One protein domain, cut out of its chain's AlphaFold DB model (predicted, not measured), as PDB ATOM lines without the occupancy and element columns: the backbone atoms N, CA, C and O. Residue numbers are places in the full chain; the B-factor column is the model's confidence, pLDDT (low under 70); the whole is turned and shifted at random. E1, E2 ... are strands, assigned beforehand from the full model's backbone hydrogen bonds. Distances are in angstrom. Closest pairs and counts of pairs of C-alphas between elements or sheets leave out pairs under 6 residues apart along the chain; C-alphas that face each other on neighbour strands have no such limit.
ATOM      1  N   ARG A  38       1.963 -30.461  -7.370       84.94
ATOM      2  CA  ARG A  38       2.729 -31.254  -6.403       84.94
ATOM      3  C   ARG A  38       2.842 -32.676  -6.911       84.94
ATOM      4  O   ARG A  38       1.839 -33.266  -7.296       84.94
ATOM      5  N   ALA A  39       4.054 -33.205  -6.888       85.94
ATOM      6  CA  ALA A  39       4.337 -34.594  -7.203       85.94
ATOM      7  C   ALA A  39       5.368 -35.141  -6.216       85.94
ATOM      8  O   ALA A  39       6.110 -34.387  -5.578       85.94
ATOM      9  N   ILE A  40       5.399 -36.461  -6.095       86.62
ATOM     10  CA  ILE A  40       6.480 -37.170  -5.421       86.62
ATOM     11  C   ILE A  40       7.375 -37.708  -6.527       86.62
ATOM     12  O   ILE A  40       6.890 -38.367  -7.445       86.62
ATOM     13  N   GLY A  41       8.659 -37.384  -6.451       85.12
ATOM     14  CA  GLY A  41       9.659 -37.934  -7.349       85.12
ATOM     15  C   GLY A  41      10.623 -38.849  -6.618       85.12
ATOM     16  O   GLY A  41      10.766 -38.774  -5.396       85.12
ATOM     17  N   THR A  42      11.292 -39.708  -7.371       86.31
ATOM     18  CA  THR A  42      12.344 -40.598  -6.883       86.31
ATOM     19  C   THR A  42      13.683 -40.172  -7.462       86.31
ATOM     20  O   THR A  42      13.787 -39.827  -8.640       86.31
ATOM     21  N   ILE A  43      14.724 -40.163  -6.630       84.50
ATOM     22  CA  ILE A  43      16.084 -39.874  -7.091       84.50
ATOM     23  C   ILE A  43      16.582 -41.080  -7.887       84.50
ATOM     24  O   ILE A  43      16.754 -42.165  -7.332       84.50
ATOM     25  N   VAL A  44      16.794 -40.893  -9.187       84.38
ATOM     26  CA  VAL A  44      17.217 -41.960 -10.108       84.38
ATOM     27  C   VAL A  44      18.731 -41.995 -10.244       84.38
ATOM     28  O   VAL A  44      19.325 -43.069 -10.276       84.38
ATOM     29  N   SER A  45      19.366 -40.828 -10.294       82.81
ATOM     30  CA  SER A  45      20.817 -40.712 -10.394       82.81
ATOM     31  C   SER A  45      21.326 -39.502  -9.621       82.81
ATOM     32  O   SER A  45      20.575 -38.587  -9.281       82.81
ATOM     33  N   ILE A  46      22.620 -39.514  -9.317       80.69
ATOM     34  CA  ILE A  46      23.328 -38.387  -8.718       80.69
ATOM     35  C   ILE A  46      24.459 -38.040  -9.675       80.69
ATOM     36  O   ILE A  46      25.402 -38.812  -9.852       80.69
ATOM     37  N   GLU A  47      24.342 -36.891 -10.325       80.44
ATOM     38  CA  GLU A  47      25.334 -36.413 -11.277       80.44
ATOM     39  C   GLU A  47      26.430 -35.655 -10.535       80.44
ATOM     40  O   GLU A  47      26.146 -34.747  -9.748       80.44
ATOM     41  N   ARG A  48      27.690 -36.011 -10.802       72.25
ATOM     42  CA  ARG A  48      28.845 -35.214 -10.389       72.25
ATOM     43  C   ARG A  48      29.078 -34.131 -11.433       72.25
ATOM     44  O   ARG A  48      29.209 -34.427 -12.616       72.25
ATOM     45  N   LEU A  49      29.167 -32.891 -10.983       69.25
ATOM     46  CA  LEU A  49      29.474 -31.753 -11.834       69.25
ATOM     47  C   LEU A  49      30.983 -31.544 -11.856       69.25
ATOM     48  O   LEU A  49      31.636 -31.496 -10.808       69.25
ATOM     49  N   SER A  50      31.531 -31.413 -13.058       59.69
ATOM     50  CA  SER A  50      32.923 -31.021 -13.246       59.69
ATOM     51  C   SER A  50      33.126 -29.590 -12.742       59.69
ATOM     52  O   SER A  50      32.261 -28.731 -12.912       59.69
ATOM     53  N   ALA A  51      34.283 -29.328 -12.125       54.47
ATOM     54  CA  ALA A  51      34.621 -28.067 -11.451       54.47
ATOM     55  C   ALA A  51      34.486 -26.795 -12.325       54.47
ATOM     56  O   ALA A  51      34.504 -25.685 -11.800       54.47
ATOM     57  N   THR A  52      34.324 -26.945 -13.639       51.50
ATOM     58  CA  THR A  52      34.129 -25.877 -14.625       51.50
ATOM     59  C   THR A  52      32.707 -25.302 -14.670       51.50
ATOM     60  O   THR A  52      32.561 -24.129 -14.989       51.50
ATOM     61  N   GLU A  53      31.666 -26.070 -14.328       50.56
ATOM     62  CA  GLU A  53      30.265 -25.591 -14.337       50.56
ATOM     63  C   GLU A  53      29.818 -24.978 -12.996       50.56
ATOM     64  O   GLU A  53      28.819 -24.268 -12.937       50.56
ATOM     65  N   GLY A  54      30.562 -25.218 -11.910       47.44
ATOM     66  CA  GLY A  54      30.255 -24.722 -10.560       47.44
ATOM     67  C   GLY A  54      30.935 -23.398 -10.194       47.44
ATOM     68  O   GLY A  54      31.238 -23.186  -9.025       47.44
ATOM     69  N   GLN A  55      31.271 -22.559 -11.178       43.66
ATOM     70  CA  GLN A  55      32.329 -21.553 -11.062       43.66
ATOM     71  C   GLN A  55      32.119 -20.528  -9.926       43.66
ATOM     72  O   GLN A  55      31.391 -19.547 -10.041       43.66
ATOM     73  N   GLY A  56      32.862 -20.750  -8.842       36.84
ATOM     74  CA  GLY A  56      33.228 -19.791  -7.810       36.84
ATOM     75  C   GLY A  56      34.617 -20.190  -7.321       36.84
ATOM     76  O   GLY A  56      34.789 -21.225  -6.687       36.84
ATOM     77  N   THR A  57      35.619 -19.416  -7.720       41.00
ATOM     78  CA  THR A  57      37.053 -19.628  -7.497       41.00
ATOM     79  C   THR A  57      37.407 -19.990  -6.053       41.00
ATOM     80  O   THR A  57      37.397 -19.124  -5.181       41.00
ATOM     81  N   VAL A  58      37.844 -21.229  -5.821       39.22
ATOM     82  CA  VAL A  58      38.865 -21.522  -4.809       39.22
ATOM     83  C   VAL A  58      39.874 -22.451  -5.460       39.22
ATOM     84  O   VAL A  58      39.584 -23.610  -5.749       39.22
ATOM     85  N   SER A  59      41.054 -21.902  -5.732       42.94
ATOM     86  CA  SER A  59      42.239 -22.639  -6.146       42.94
ATOM     87  C   SER A  59      42.606 -23.647  -5.058       42.94
ATOM     88  O   SER A  59      43.315 -23.314  -4.113       42.94
ATOM     89  N   ALA A  60      42.108 -24.875  -5.168       42.00
ATOM     90  CA  ALA A  60      42.685 -26.016  -4.478       42.00
ATOM     91  C   ALA A  60      43.607 -26.712  -5.480       42.00
ATOM     92  O   ALA A  60      43.168 -27.150  -6.543       42.00
ATOM     93  N   SER A  61      44.895 -26.709  -5.146       39.47
ATOM     94  CA  SER A  61      46.004 -27.375  -5.829       39.47
ATOM     95  C   SER A  61      45.591 -28.657  -6.557       39.47
ATOM     96  O   SER A  61      45.003 -29.560  -5.957       39.47
ATOM     97  N   ALA A  62      45.959 -28.724  -7.837       43.47
ATOM     98  CA  ALA A  62      45.654 -29.796  -8.782       43.47
ATOM     99  C   ALA A  62      46.126 -31.202  -8.351       43.47
ATOM    100  O   ALA A  62      45.696 -32.184  -8.943       43.47
ATOM    101  N   ASP A  63      46.918 -31.319  -7.284       38.31
ATOM    102  CA  ASP A  63      47.555 -32.580  -6.888       38.31
ATOM    103  C   ASP A  63      46.707 -33.470  -5.957       38.31
ATOM    104  O   ASP A  63      47.068 -34.614  -5.703       38.31
ATOM    105  N   ALA A  64      45.558 -32.994  -5.453       40.88
ATOM    106  CA  ALA A  64      44.683 -33.787  -4.570       40.88
ATOM    107  C   ALA A  64      43.451 -34.392  -5.274       40.88
ATOM    108  O   ALA A  64      42.723 -35.190  -4.683       40.88
ATOM    109  N   ALA A  65      43.194 -34.011  -6.530       43.78
ATOM    110  CA  ALA A  65      42.029 -34.471  -7.288       43.78
ATOM    111  C   ALA A  65      42.209 -35.878  -7.890       43.78
ATOM    112  O   ALA A  65      41.225 -36.509  -8.277       43.78
ATOM    113  N   GLU A  66      43.446 -36.377  -7.952       43.16
ATOM    114  CA  GLU A  66      43.786 -37.600  -8.688       43.16
ATOM    115  C   GLU A  66      43.832 -38.859  -7.805       43.16
ATOM    116  O   GLU A  66      43.770 -39.976  -8.310       43.16
ATOM    117  N   THR A  67      43.854 -38.717  -6.475       45.47
ATOM    118  CA  THR A  67      43.974 -39.874  -5.567       45.47
ATOM    119  C   THR A  67      42.630 -40.498  -5.181       45.47
ATOM    120  O   THR A  67      42.598 -41.627  -4.697       45.47
ATOM    121  N   ASN A  68      41.498 -39.809  -5.392       49.91
ATOM    122  CA  ASN A  68      40.174 -40.411  -5.218       49.91
ATOM    123  C   ASN A  68      39.075 -39.578  -5.916       49.91
ATOM    124  O   ASN A  68      38.686 -38.525  -5.400       49.91
ATOM    125  N   PRO A  69      38.497 -40.026  -7.048       51.50
ATOM    126  CA  PRO A  69      37.466 -39.271  -7.767       51.50
ATOM    127  C   PRO A  69      36.166 -39.086  -6.958       51.50
ATOM    128  O   PRO A  69      35.291 -38.335  -7.373       51.50
ATOM    129  N   ALA A  70      36.029 -39.730  -5.795       52.91
ATOM    130  CA  ALA A  70      34.897 -39.571  -4.886       52.91
ATOM    131  C   ALA A  70      35.102 -38.517  -3.773       52.91
ATOM    132  O   ALA A  70      34.139 -38.218  -3.066       52.91
ATOM    133  N   ALA A  71      36.313 -37.967  -3.591       52.53
ATOM    134  CA  ALA A  71      36.681 -37.214  -2.382       52.53
ATOM    135  C   ALA A  71      36.044 -35.819  -2.286       52.53
ATOM    136  O   ALA A  71      35.472 -35.474  -1.257       52.53
ATOM    137  N   SER A  72      36.073 -35.026  -3.354       60.00
ATOM    138  CA  SER A  72      35.475 -33.691  -3.348       60.00
ATOM    139  C   SER A  72      34.830 -33.371  -4.693       60.00
ATOM    140  O   SER A  72      35.323 -33.723  -5.772       60.00
ATOM    141  N   GLY A  73      33.649 -32.766  -4.641       67.50
ATOM    142  CA  GLY A  73      32.900 -32.429  -5.843       67.50
ATOM    143  C   GLY A  73      31.516 -31.879  -5.552       67.50
ATOM    144  O   GLY A  73      30.973 -32.047  -4.456       67.50
ATOM    145  N   TYR A  74      30.957 -31.229  -6.565       72.69
ATOM    146  CA  TYR A  74      29.562 -30.822  -6.577       72.69
ATOM    147  C   TYR A  74      28.724 -31.951  -7.154       72.69
ATOM    148  O   TYR A  74      29.064 -32.529  -8.185       72.69
ATOM    149  N   TYR A  75      27.622 -32.249  -6.485       76.12
ATOM    150  CA  TYR A  75      26.687 -33.284  -6.877       76.12
ATOM    151  C   TYR A  75      25.286 -32.699  -6.963       76.12
ATOM    152  O   TYR A  75      24.891 -31.907  -6.101       76.12
ATOM    153  N   ARG A  76      24.523 -33.113  -7.974       81.19
ATOM    154  CA  ARG A  76      23.097 -32.797  -8.102       81.19
ATOM    155  C   ARG A  76      22.287 -34.086  -8.277       81.19
ATOM    156  O   ARG A  76      22.670 -34.925  -9.094       81.19
ATOM    157  N   PRO A  77      21.188 -34.285  -7.532       83.06
ATOM    158  CA  PRO A  77      20.309 -35.423  -7.759       83.06
ATOM    159  C   PRO A  77      19.435 -35.175  -8.995       83.06
ATOM    160  O   PRO A  77      18.927 -34.072  -9.188       83.06
ATOM    161  N   VAL A  78      19.218 -36.201  -9.811       84.81
ATOM    162  CA  VAL A  78      18.217 -36.203 -10.883       84.81
ATOM    163  C   VAL A  78      17.004 -36.960 -10.380       84.81
ATOM    164  O   VAL A  78      17.087 -38.134 -10.004       84.81
ATOM    165  N   VAL A  79      15.871 -36.273 -10.354       84.75
ATOM    166  CA  VAL A  79      14.631 -36.793  -9.794       84.75
ATOM    167  C   VAL A  79      13.652 -37.074 -10.920       84.75
ATOM    168  O   VAL A  79      13.299 -36.168 -11.675       84.75
ATOM    169  N   ALA A  80      13.192 -38.317 -11.020       87.94
ATOM    170  CA  ALA A  80      12.119 -38.692 -11.928       87.94
ATOM    171  C   ALA A  80      10.769 -38.588 -11.222       87.94
ATOM    172  O   ALA A  80      10.633 -38.953 -10.054       87.94
ATOM    173  N   TYR A  81       9.762 -38.099 -11.931       88.50
ATOM    174  CA  TYR A  81       8.397 -37.996 -11.432       88.50
ATOM    175  C   TYR A  81       7.402 -38.152 -12.571       88.50
ATOM    176  O   TYR A  81       7.744 -38.001 -13.742       88.50
ATOM    177  N   THR A  82       6.164 -38.476 -12.226       87.12
ATOM    178  CA  THR A  82       5.090 -38.668 -13.196       87.12
ATOM    179  C   THR A  82       3.960 -37.685 -12.928       87.12
ATOM    180  O   THR A  82       3.546 -37.479 -11.786       87.12
ATOM    181  N   VAL A  83       3.460 -37.063 -13.993       86.31
ATOM    182  CA  VAL A  83       2.278 -36.192 -13.965       86.31
ATOM    183  C   VAL A  83       1.313 -36.725 -15.011       86.31
ATOM    184  O   VAL A  83       1.685 -36.850 -16.172       86.31
ATOM    185  N   GLU A  84       0.106 -37.109 -14.593       84.56
ATOM    186  CA  GLU A  84      -0.938 -37.627 -15.498       84.56
ATOM    187  C   GLU A  84      -0.442 -38.761 -16.423       84.56
ATOM    188  O   GLU A  84      -0.739 -38.800 -17.613       84.56
ATOM    189  N   GLY A  85       0.378 -39.671 -15.885       81.88
ATOM    190  CA  GLY A  85       0.944 -40.802 -16.632       81.88
ATOM    191  C   GLY A  85       2.153 -40.472 -17.517       81.88
ATOM    192  O   GLY A  85       2.767 -41.393 -18.052       81.88
ATOM    193  N   HIS A  86       2.551 -39.203 -17.627       86.75
ATOM    194  CA  HIS A  86       3.716 -38.777 -18.401       86.75
ATOM    195  C   HIS A  86       4.958 -38.669 -17.499       86.75
ATOM    196  O   HIS A  86       4.890 -38.012 -16.453       86.75
ATOM    197  N   PRO A  87       6.085 -39.315 -17.856       88.75
ATOM    198  CA  PRO A  87       7.318 -39.235 -17.084       88.75
ATOM    199  C   PRO A  87       8.084 -37.944 -17.385       88.75
ATOM    200  O   PRO A  87       8.277 -37.565 -18.538       88.75
ATOM    201  N   TYR A  88       8.587 -37.312 -16.330       88.81
ATOM    202  CA  TYR A  88       9.425 -36.121 -16.376       88.81
ATOM    203  C   TYR A  88      10.641 -36.295 -15.468       88.81
ATOM    204  O   TYR A  88      10.634 -37.086 -14.522       88.81
ATOM    205  N   GLN A  89      11.695 -35.533 -15.750       86.56
ATOM    206  CA  GLN A  89      12.897 -35.483 -14.924       86.56
ATOM    207  C   GLN A  89      13.231 -34.041 -14.573       86.56
ATOM    208  O   GLN A  89      13.047 -33.133 -15.381       86.56
ATOM    209  N   VAL A  90      13.717 -33.841 -13.354       86.00
ATOM    210  CA  VAL A  90      14.129 -32.537 -12.845       86.00
ATOM    211  C   VAL A  90      15.453 -32.657 -12.108       86.00
ATOM    212  O   VAL A  90      15.693 -33.614 -11.372       86.00
ATOM    213  N   GLN A  91      16.315 -31.665 -12.302       83.25
ATOM    214  CA  GLN A  91      17.558 -31.537 -11.551       83.25
ATOM    215  C   GLN A  91      17.253 -30.921 -10.183       83.25
ATOM    216  O   GLN A  91      16.632 -29.862 -10.083       83.25
ATOM    217  N   GLY A  92      17.654 -31.609  -9.120       75.31
ATOM    218  CA  GLY A  92      17.518 -31.136  -7.750       75.31
ATOM    219  C   GLY A  92      18.650 -30.205  -7.312       75.31
ATOM    220  O   GLY A  92      19.529 -29.856  -8.102       75.31
ATOM    221  N   PRO A  93      18.633 -29.773  -6.041       74.94
ATOM    222  CA  PRO A  93      19.579 -28.795  -5.522       74.94
ATOM    223  C   PRO A  93      21.019 -29.320  -5.498       74.94
ATOM    224  O   PRO A  93      21.271 -30.495  -5.227       74.94
ATOM    225  N   TYR A  94      21.969 -28.408  -5.704       74.31
ATOM    226  CA  TYR A  94      23.394 -28.693  -5.577       74.31
ATOM    227  C   TYR A  94      23.764 -29.042  -4.129       74.31
ATOM    228  O   TYR A  94      23.372 -28.355  -3.182       74.31
ATOM    229  N   SER A  95      24.574 -30.085  -3.971       71.25
ATOM    230  CA  SER A  95      25.221 -30.468  -2.716       71.25
ATOM    231  C   SER A  95      26.725 -30.598  -2.928       71.25
ATOM    232  O   SER A  95      27.172 -31.168  -3.923       71.25
ATOM    233  N   MET A  96      27.511 -30.047  -2.006       69.56
ATOM    234  CA  MET A  96      28.960 -30.222  -1.998       69.56
ATOM    235  C   MET A  96      29.305 -31.393  -1.086       69.56
ATOM    236  O   MET A  96      28.819 -31.458   0.042       69.56
ATOM    237  N   ARG A  97      30.154 -32.302  -1.569       70.50
ATOM    238  CA  ARG A  97      30.728 -33.361  -0.737       70.50
ATOM    239  C   ARG A  97      32.101 -32.926  -0.249       70.50
ATOM    240  O   ARG A  97      32.976 -32.638  -1.068       70.50
ATOM    241  N   SER A  98      32.267 -32.870   1.066       67.31
ATOM    242  CA  SER A  98      33.553 -32.664   1.723       67.31
ATOM    243  C   SER A  98      34.256 -33.995   1.987       67.31
ATOM    244  O   SER A  98      33.623 -35.030   2.213       67.31
ATOM    245  N   SER A  99      35.586 -33.954   1.981       69.31
ATOM    246  CA  SER A  99      36.430 -35.034   2.483       69.31
ATOM    247  C   SER A  99      37.449 -34.482   3.459       69.31
ATOM    248  O   SER A  99      38.035 -33.427   3.215       69.31
ATOM    249  N   THR A 100      37.710 -35.233   4.520       69.50
ATOM    250  CA  THR A 100      38.802 -34.973   5.455       69.50
ATOM    251  C   THR A 100      39.901 -36.000   5.238       69.50
ATOM    252  O   THR A 100      39.657 -37.205   5.316       69.50
ATOM    253  N   THR A 101      41.119 -35.528   4.988       70.75
ATOM    254  CA  THR A 101      42.302 -36.385   4.884       70.75
ATOM    255  C   THR A 101      43.044 -36.370   6.212       70.75
ATOM    256  O   THR A 101      43.508 -35.323   6.657       70.75
ATOM    257  N   GLN A 102      43.162 -37.531   6.847       72.00
ATOM    258  CA  GLN A 102      43.959 -37.731   8.048       72.00
ATOM    259  C   GLN A 102      45.243 -38.471   7.675       72.00
ATOM    260  O   GLN A 102      45.208 -39.610   7.214       72.00
ATOM    261  N   ILE A 103      46.384 -37.822   7.885       73.88
ATOM    262  CA  ILE A 103      47.703 -38.430   7.701       73.88
ATOM    263  C   ILE A 103      48.225 -38.801   9.085       73.88
ATOM    264  O   ILE A 103      48.289 -37.960   9.977       73.88
ATOM    265  N   THR A 104      48.562 -40.070   9.284       72.31
ATOM    266  CA  THR A 104      49.176 -40.574  10.515       72.31
ATOM    267  C   THR A 104      50.545 -41.142  10.174       72.31
ATOM    268  O   THR A 104      50.637 -42.116   9.431       72.31
ATOM    269  N   SER A 105      51.610 -40.536  10.699       66.50
ATOM    270  CA  SER A 105      52.975 -41.050  10.562       66.50
ATOM    271  C   SER A 105      53.397 -41.794  11.827       66.50
ATOM    272  O   SER A 105      53.356 -41.223  12.917       66.50
ATOM    273  N   VAL A 106      53.837 -43.041  11.680       68.19
ATOM    274  CA  VAL A 106      54.458 -43.837  12.747       68.19
ATOM    275  C   VAL A 106      55.825 -44.305  12.246       68.19
ATOM    276  O   VAL A 106      55.909 -45.146  11.351       68.19
ATOM    277  N   GLY A 107      56.899 -43.738  12.804       78.88
ATOM    278  CA  GLY A 107      58.263 -43.957  12.306       78.88
ATOM    279  C   GLY A 107      58.401 -43.520  10.842       78.88
ATOM    280  O   GLY A 107      57.922 -42.449  10.479       78.88
ATOM    281  N   ASP A 108      58.975 -44.382  10.000       72.94
ATOM    282  CA  ASP A 108      59.104 -44.158   8.548       72.94
ATOM    283  C   ASP A 108      57.828 -44.499   7.752       72.94
ATOM    284  O   ASP A 108      57.796 -44.379   6.529       72.94
ATOM    285  N   THR A 109      56.756 -44.941   8.419       56.75
ATOM    286  CA  THR A 109      55.505 -45.316   7.749       56.75
ATOM    287  C   THR A 109      54.473 -44.201   7.875       56.75
ATOM    288  O   THR A 109      53.977 -43.916   8.966       56.75
ATOM    289  N   ALA A 110      54.099 -43.590   6.751       67.75
ATOM    290  CA  ALA A 110      52.974 -42.665   6.668       67.75
ATOM    291  C   ALA A 110      51.727 -43.394   6.147       67.75
ATOM    292  O   ALA A 110      51.718 -43.922   5.037       67.75
ATOM    293  N   THR A 111      50.656 -43.411   6.941       72.38
ATOM    294  CA  THR A 111      49.338 -43.913   6.533       72.38
ATOM    295  C   THR A 111      48.417 -42.732   6.257       72.38
ATOM    296  O   THR A 111      48.249 -41.860   7.108       72.38
ATOM    297  N   THR A 112      47.792 -42.714   5.081       72.25
ATOM    298  CA  THR A 112      46.804 -41.693   4.705       72.25
ATOM    299  C   THR A 112      45.410 -42.307   4.725       72.25
ATOM    300  O   THR A 112      45.157 -43.292   4.035       72.25
ATOM    301  N   GLN A 113      44.500 -41.731   5.504       70.94
ATOM    302  CA  GLN A 113      43.088 -42.100   5.544       70.94
ATOM    303  C   GLN A 113      42.254 -40.942   4.994       70.94
ATOM    304  O   GLN A 113      42.337 -39.823   5.492       70.94
ATOM    305  N   ILE A 114      41.441 -41.199   3.970       69.94
ATOM    306  CA  ILE A 114      40.501 -40.215   3.420       69.94
ATOM    307  C   ILE A 114      39.106 -40.592   3.910       69.94
ATOM    308  O   ILE A 114      38.578 -41.641   3.543       69.94
ATOM    309  N   ARG A 115      38.502 -39.737   4.735       69.94
ATOM    310  CA  ARG A 115      37.109 -39.871   5.165       69.94
ATOM    311  C   ARG A 115      36.243 -38.954   4.315       69.94
ATOM    312  O   ARG A 115      36.465 -37.748   4.289       69.94
ATOM    313  N   VAL A 116      35.273 -39.531   3.616       70.38
ATOM    314  CA  VAL A 116      34.340 -38.795   2.758       70.38
ATOM    315  C   VAL A 116      33.000 -38.684   3.471       70.38
ATOM    316  O   VAL A 116      32.484 -39.688   3.967       70.38
ATOM    317  N   ASP A 117      32.440 -37.481   3.517       73.94
ATOM    318  CA  ASP A 117      31.142 -37.260   4.146       73.94
ATOM    319  C   ASP A 117      29.996 -37.798   3.259       73.94
ATOM    320  O   ASP A 117      30.080 -37.774   2.020       73.94
ATOM    321  N   PRO A 118      28.910 -38.324   3.857       71.00
ATOM    322  CA  PRO A 118      27.750 -38.785   3.100       71.00
ATOM    323  C   PRO A 118      27.058 -37.614   2.387       71.00
ATOM    324  O   PRO A 118      27.086 -36.477   2.859       71.00
ATOM    325  N   LEU A 119      26.430 -37.888   1.236       72.06
ATOM    326  CA  LEU A 119      25.559 -36.891   0.609       72.06
ATOM    327  C   LEU A 119      24.255 -36.779   1.412       72.06
ATOM    328  O   LEU A 119      23.831 -37.754   2.028       72.06
ATOM    329  N   PRO A 120      23.572 -35.624   1.357       70.50
ATOM    330  CA  PRO A 120      22.244 -35.471   1.949       70.50
ATOM    331  C   PRO A 120      21.141 -36.228   1.185       70.50
ATOM    332  O   PRO A 120      20.001 -36.259   1.645       70.50
ATOM    333  N   TYR A 121      21.464 -36.804   0.021       76.06
ATOM    334  CA  TYR A 121      20.524 -37.485  -0.861       76.06
ATOM    335  C   TYR A 121      21.096 -38.822  -1.330       76.06
ATOM    336  O   TYR A 121      22.255 -38.872  -1.747       76.06
ATOM    337  N   ASP A 122      20.250 -39.850  -1.355       78.19
ATOM    338  CA  ASP A 122      20.582 -41.184  -1.862       78.19
ATOM    339  C   ASP A 122      19.666 -41.589  -3.026       78.19
ATOM    340  O   ASP A 122      18.504 -41.181  -3.123       78.19
ATOM    341  N   THR A 123      20.176 -42.427  -3.931       81.50
ATOM    342  CA  THR A 123      19.369 -43.010  -5.013       81.50
ATOM    343  C   THR A 123      18.245 -43.871  -4.442       81.50
ATOM    344  O   THR A 123      18.466 -44.657  -3.524       81.50
ATOM    345  N   GLY A 124      17.041 -43.750  -4.998       77.31
ATOM    346  CA  GLY A 124      15.836 -44.419  -4.499       77.31
ATOM    347  C   GLY A 124      15.097 -43.650  -3.400       77.31
ATOM    348  O   GLY A 124      13.961 -43.998  -3.081       77.31
ATOM    349  N   GLN A 125      15.674 -42.573  -2.862       82.44
ATOM    350  CA  GLN A 125      14.978 -41.705  -1.916       82.44
ATOM    351  C   GLN A 125      13.855 -40.925  -2.617       82.44
ATOM    352  O   GLN A 125      14.013 -40.403  -3.726       82.44
ATOM    353  N   THR A 126      12.705 -40.832  -1.951       84.12
ATOM    354  CA  THR A 126      11.563 -40.035  -2.407       84.12
ATOM    355  C   THR A 126      11.706 -38.587  -1.962       84.12
ATOM    356  O   THR A 126      11.925 -38.319  -0.779       84.12
ATOM    357  N   VAL A 127      11.499 -37.649  -2.881       85.50
ATOM    358  CA  VAL A 127      11.546 -36.209  -2.612       85.50
ATOM    359  C   VAL A 127      10.289 -35.513  -3.122       85.50
ATOM    360  O   VAL A 127       9.604 -35.980  -4.035       85.50
ATOM    361  N   SER A 128       9.962 -34.380  -2.503       86.12
ATOM    362  CA  SER A 128       8.812 -33.566  -2.902       86.12
ATOM    363  C   SER A 128       9.181 -32.642  -4.057       86.12
ATOM    364  O   SER A 128      10.167 -31.907  -3.986       86.12
ATOM    365  N   ILE A 129       8.347 -32.630  -5.093       84.75
ATOM    366  CA  ILE A 129       8.509 -31.776  -6.269       84.75
ATOM    367  C   ILE A 129       7.339 -30.808  -6.351       84.75
ATOM    368  O   ILE A 129       6.181 -31.174  -6.122       84.75
ATOM    369  N   ARG A 130       7.646 -29.564  -6.718       86.31
ATOM    370  CA  ARG A 130       6.644 -28.599  -7.166       86.31
ATOM    371  C   ARG A 130       6.856 -28.296  -8.636       86.31
ATOM    372  O   ARG A 130       7.987 -28.103  -9.060       86.31
ATOM    373  N   TYR A 131       5.769 -28.231  -9.386       83.69
ATOM    374  CA  TYR A 131       5.791 -27.921 -10.813       83.69
ATOM    375  C   TYR A 131       4.715 -26.888 -11.152       83.69
ATOM    376  O   TYR A 131       3.772 -26.671 -10.375       83.69
ATOM    377  N   ASP A 132       4.878 -26.219 -12.288       84.56
ATOM    378  CA  ASP A 132       3.825 -25.391 -12.871       84.56
ATOM    379  C   ASP A 132       2.809 -26.306 -13.583       84.56
ATOM    380  O   ASP A 132       3.193 -27.000 -14.524       84.56
TER     381      ASP A 132
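Overview. This is residues 38 to 132 of the 185 residues of the protein "DUF3592 domain-containing protein" of Betaproteobacteria bacterium (UniProt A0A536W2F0). A strongly twisted sheet of five strands, E1, E2, E3, E4 and E7, is continued lengthwise by a narrow hairpin arm, E5 and E6, whose tip, residues 105 to 110, sticks out at one end. A long loop, residues 50 to 72, swings out from the sheet, with residues 55 to 63 standing free. The 95 printed residues hold seven named strands, E1 to E7 in chain order, and no named helix: all strand, with antiparallel neighbours throughout. The whole is loose, with a radius of gyration of the C-alphas of 18.0 A and spans of 65 by 26 by 15 A.

Along the chain. E1, residues 38 to 49, begins at C-alpha 38 (2.729, -31.254, -6.403), bends by 70 degrees at residue 44 and measures 27.3 A. E2, residues 73 to 83, measures 31.9 A. E3 is residues 86 to 91 and E4 residues 95 to 97. E5, residues 99 to 106, measures 22.5 A, and E6, residues 109 to 116, 22.7 A. E7, residues 126 to 132, ends at C-alpha 132 (3.825, -25.391, -12.871).

Arrangement. E1 and E2 form a hairpin, with N 44 and O 78 2.9 A apart, within hydrogen-bond range. On the other side of E1 lies E7, beside residues 38 to 42, with N 41 and O 127 at 2.9 A. E1, E2 and E3 make a meander, each strand the antiparallel neighbour of the one before; N 81 and O 88 are 2.9 A apart. E3 and E4 lie on one side of E2, E4 beside residues 73 to 75, with N 75 and O 95 at 2.8 A. E4 runs on into E5 at 8 degrees. In the hairpin of E5 and E6, N 102 and O 113 are 2.8 A apart.

Size, cuts and confidence. The C-alphas of Glu 84 and Gly 107, the two farthest apart, are 65.7 A apart. The printed part has no cut, and the link from E1 to E2, 23 residues, is long. Mean pLDDT of the printed part is 70.4, and residues 49 to 73 are among those under 70.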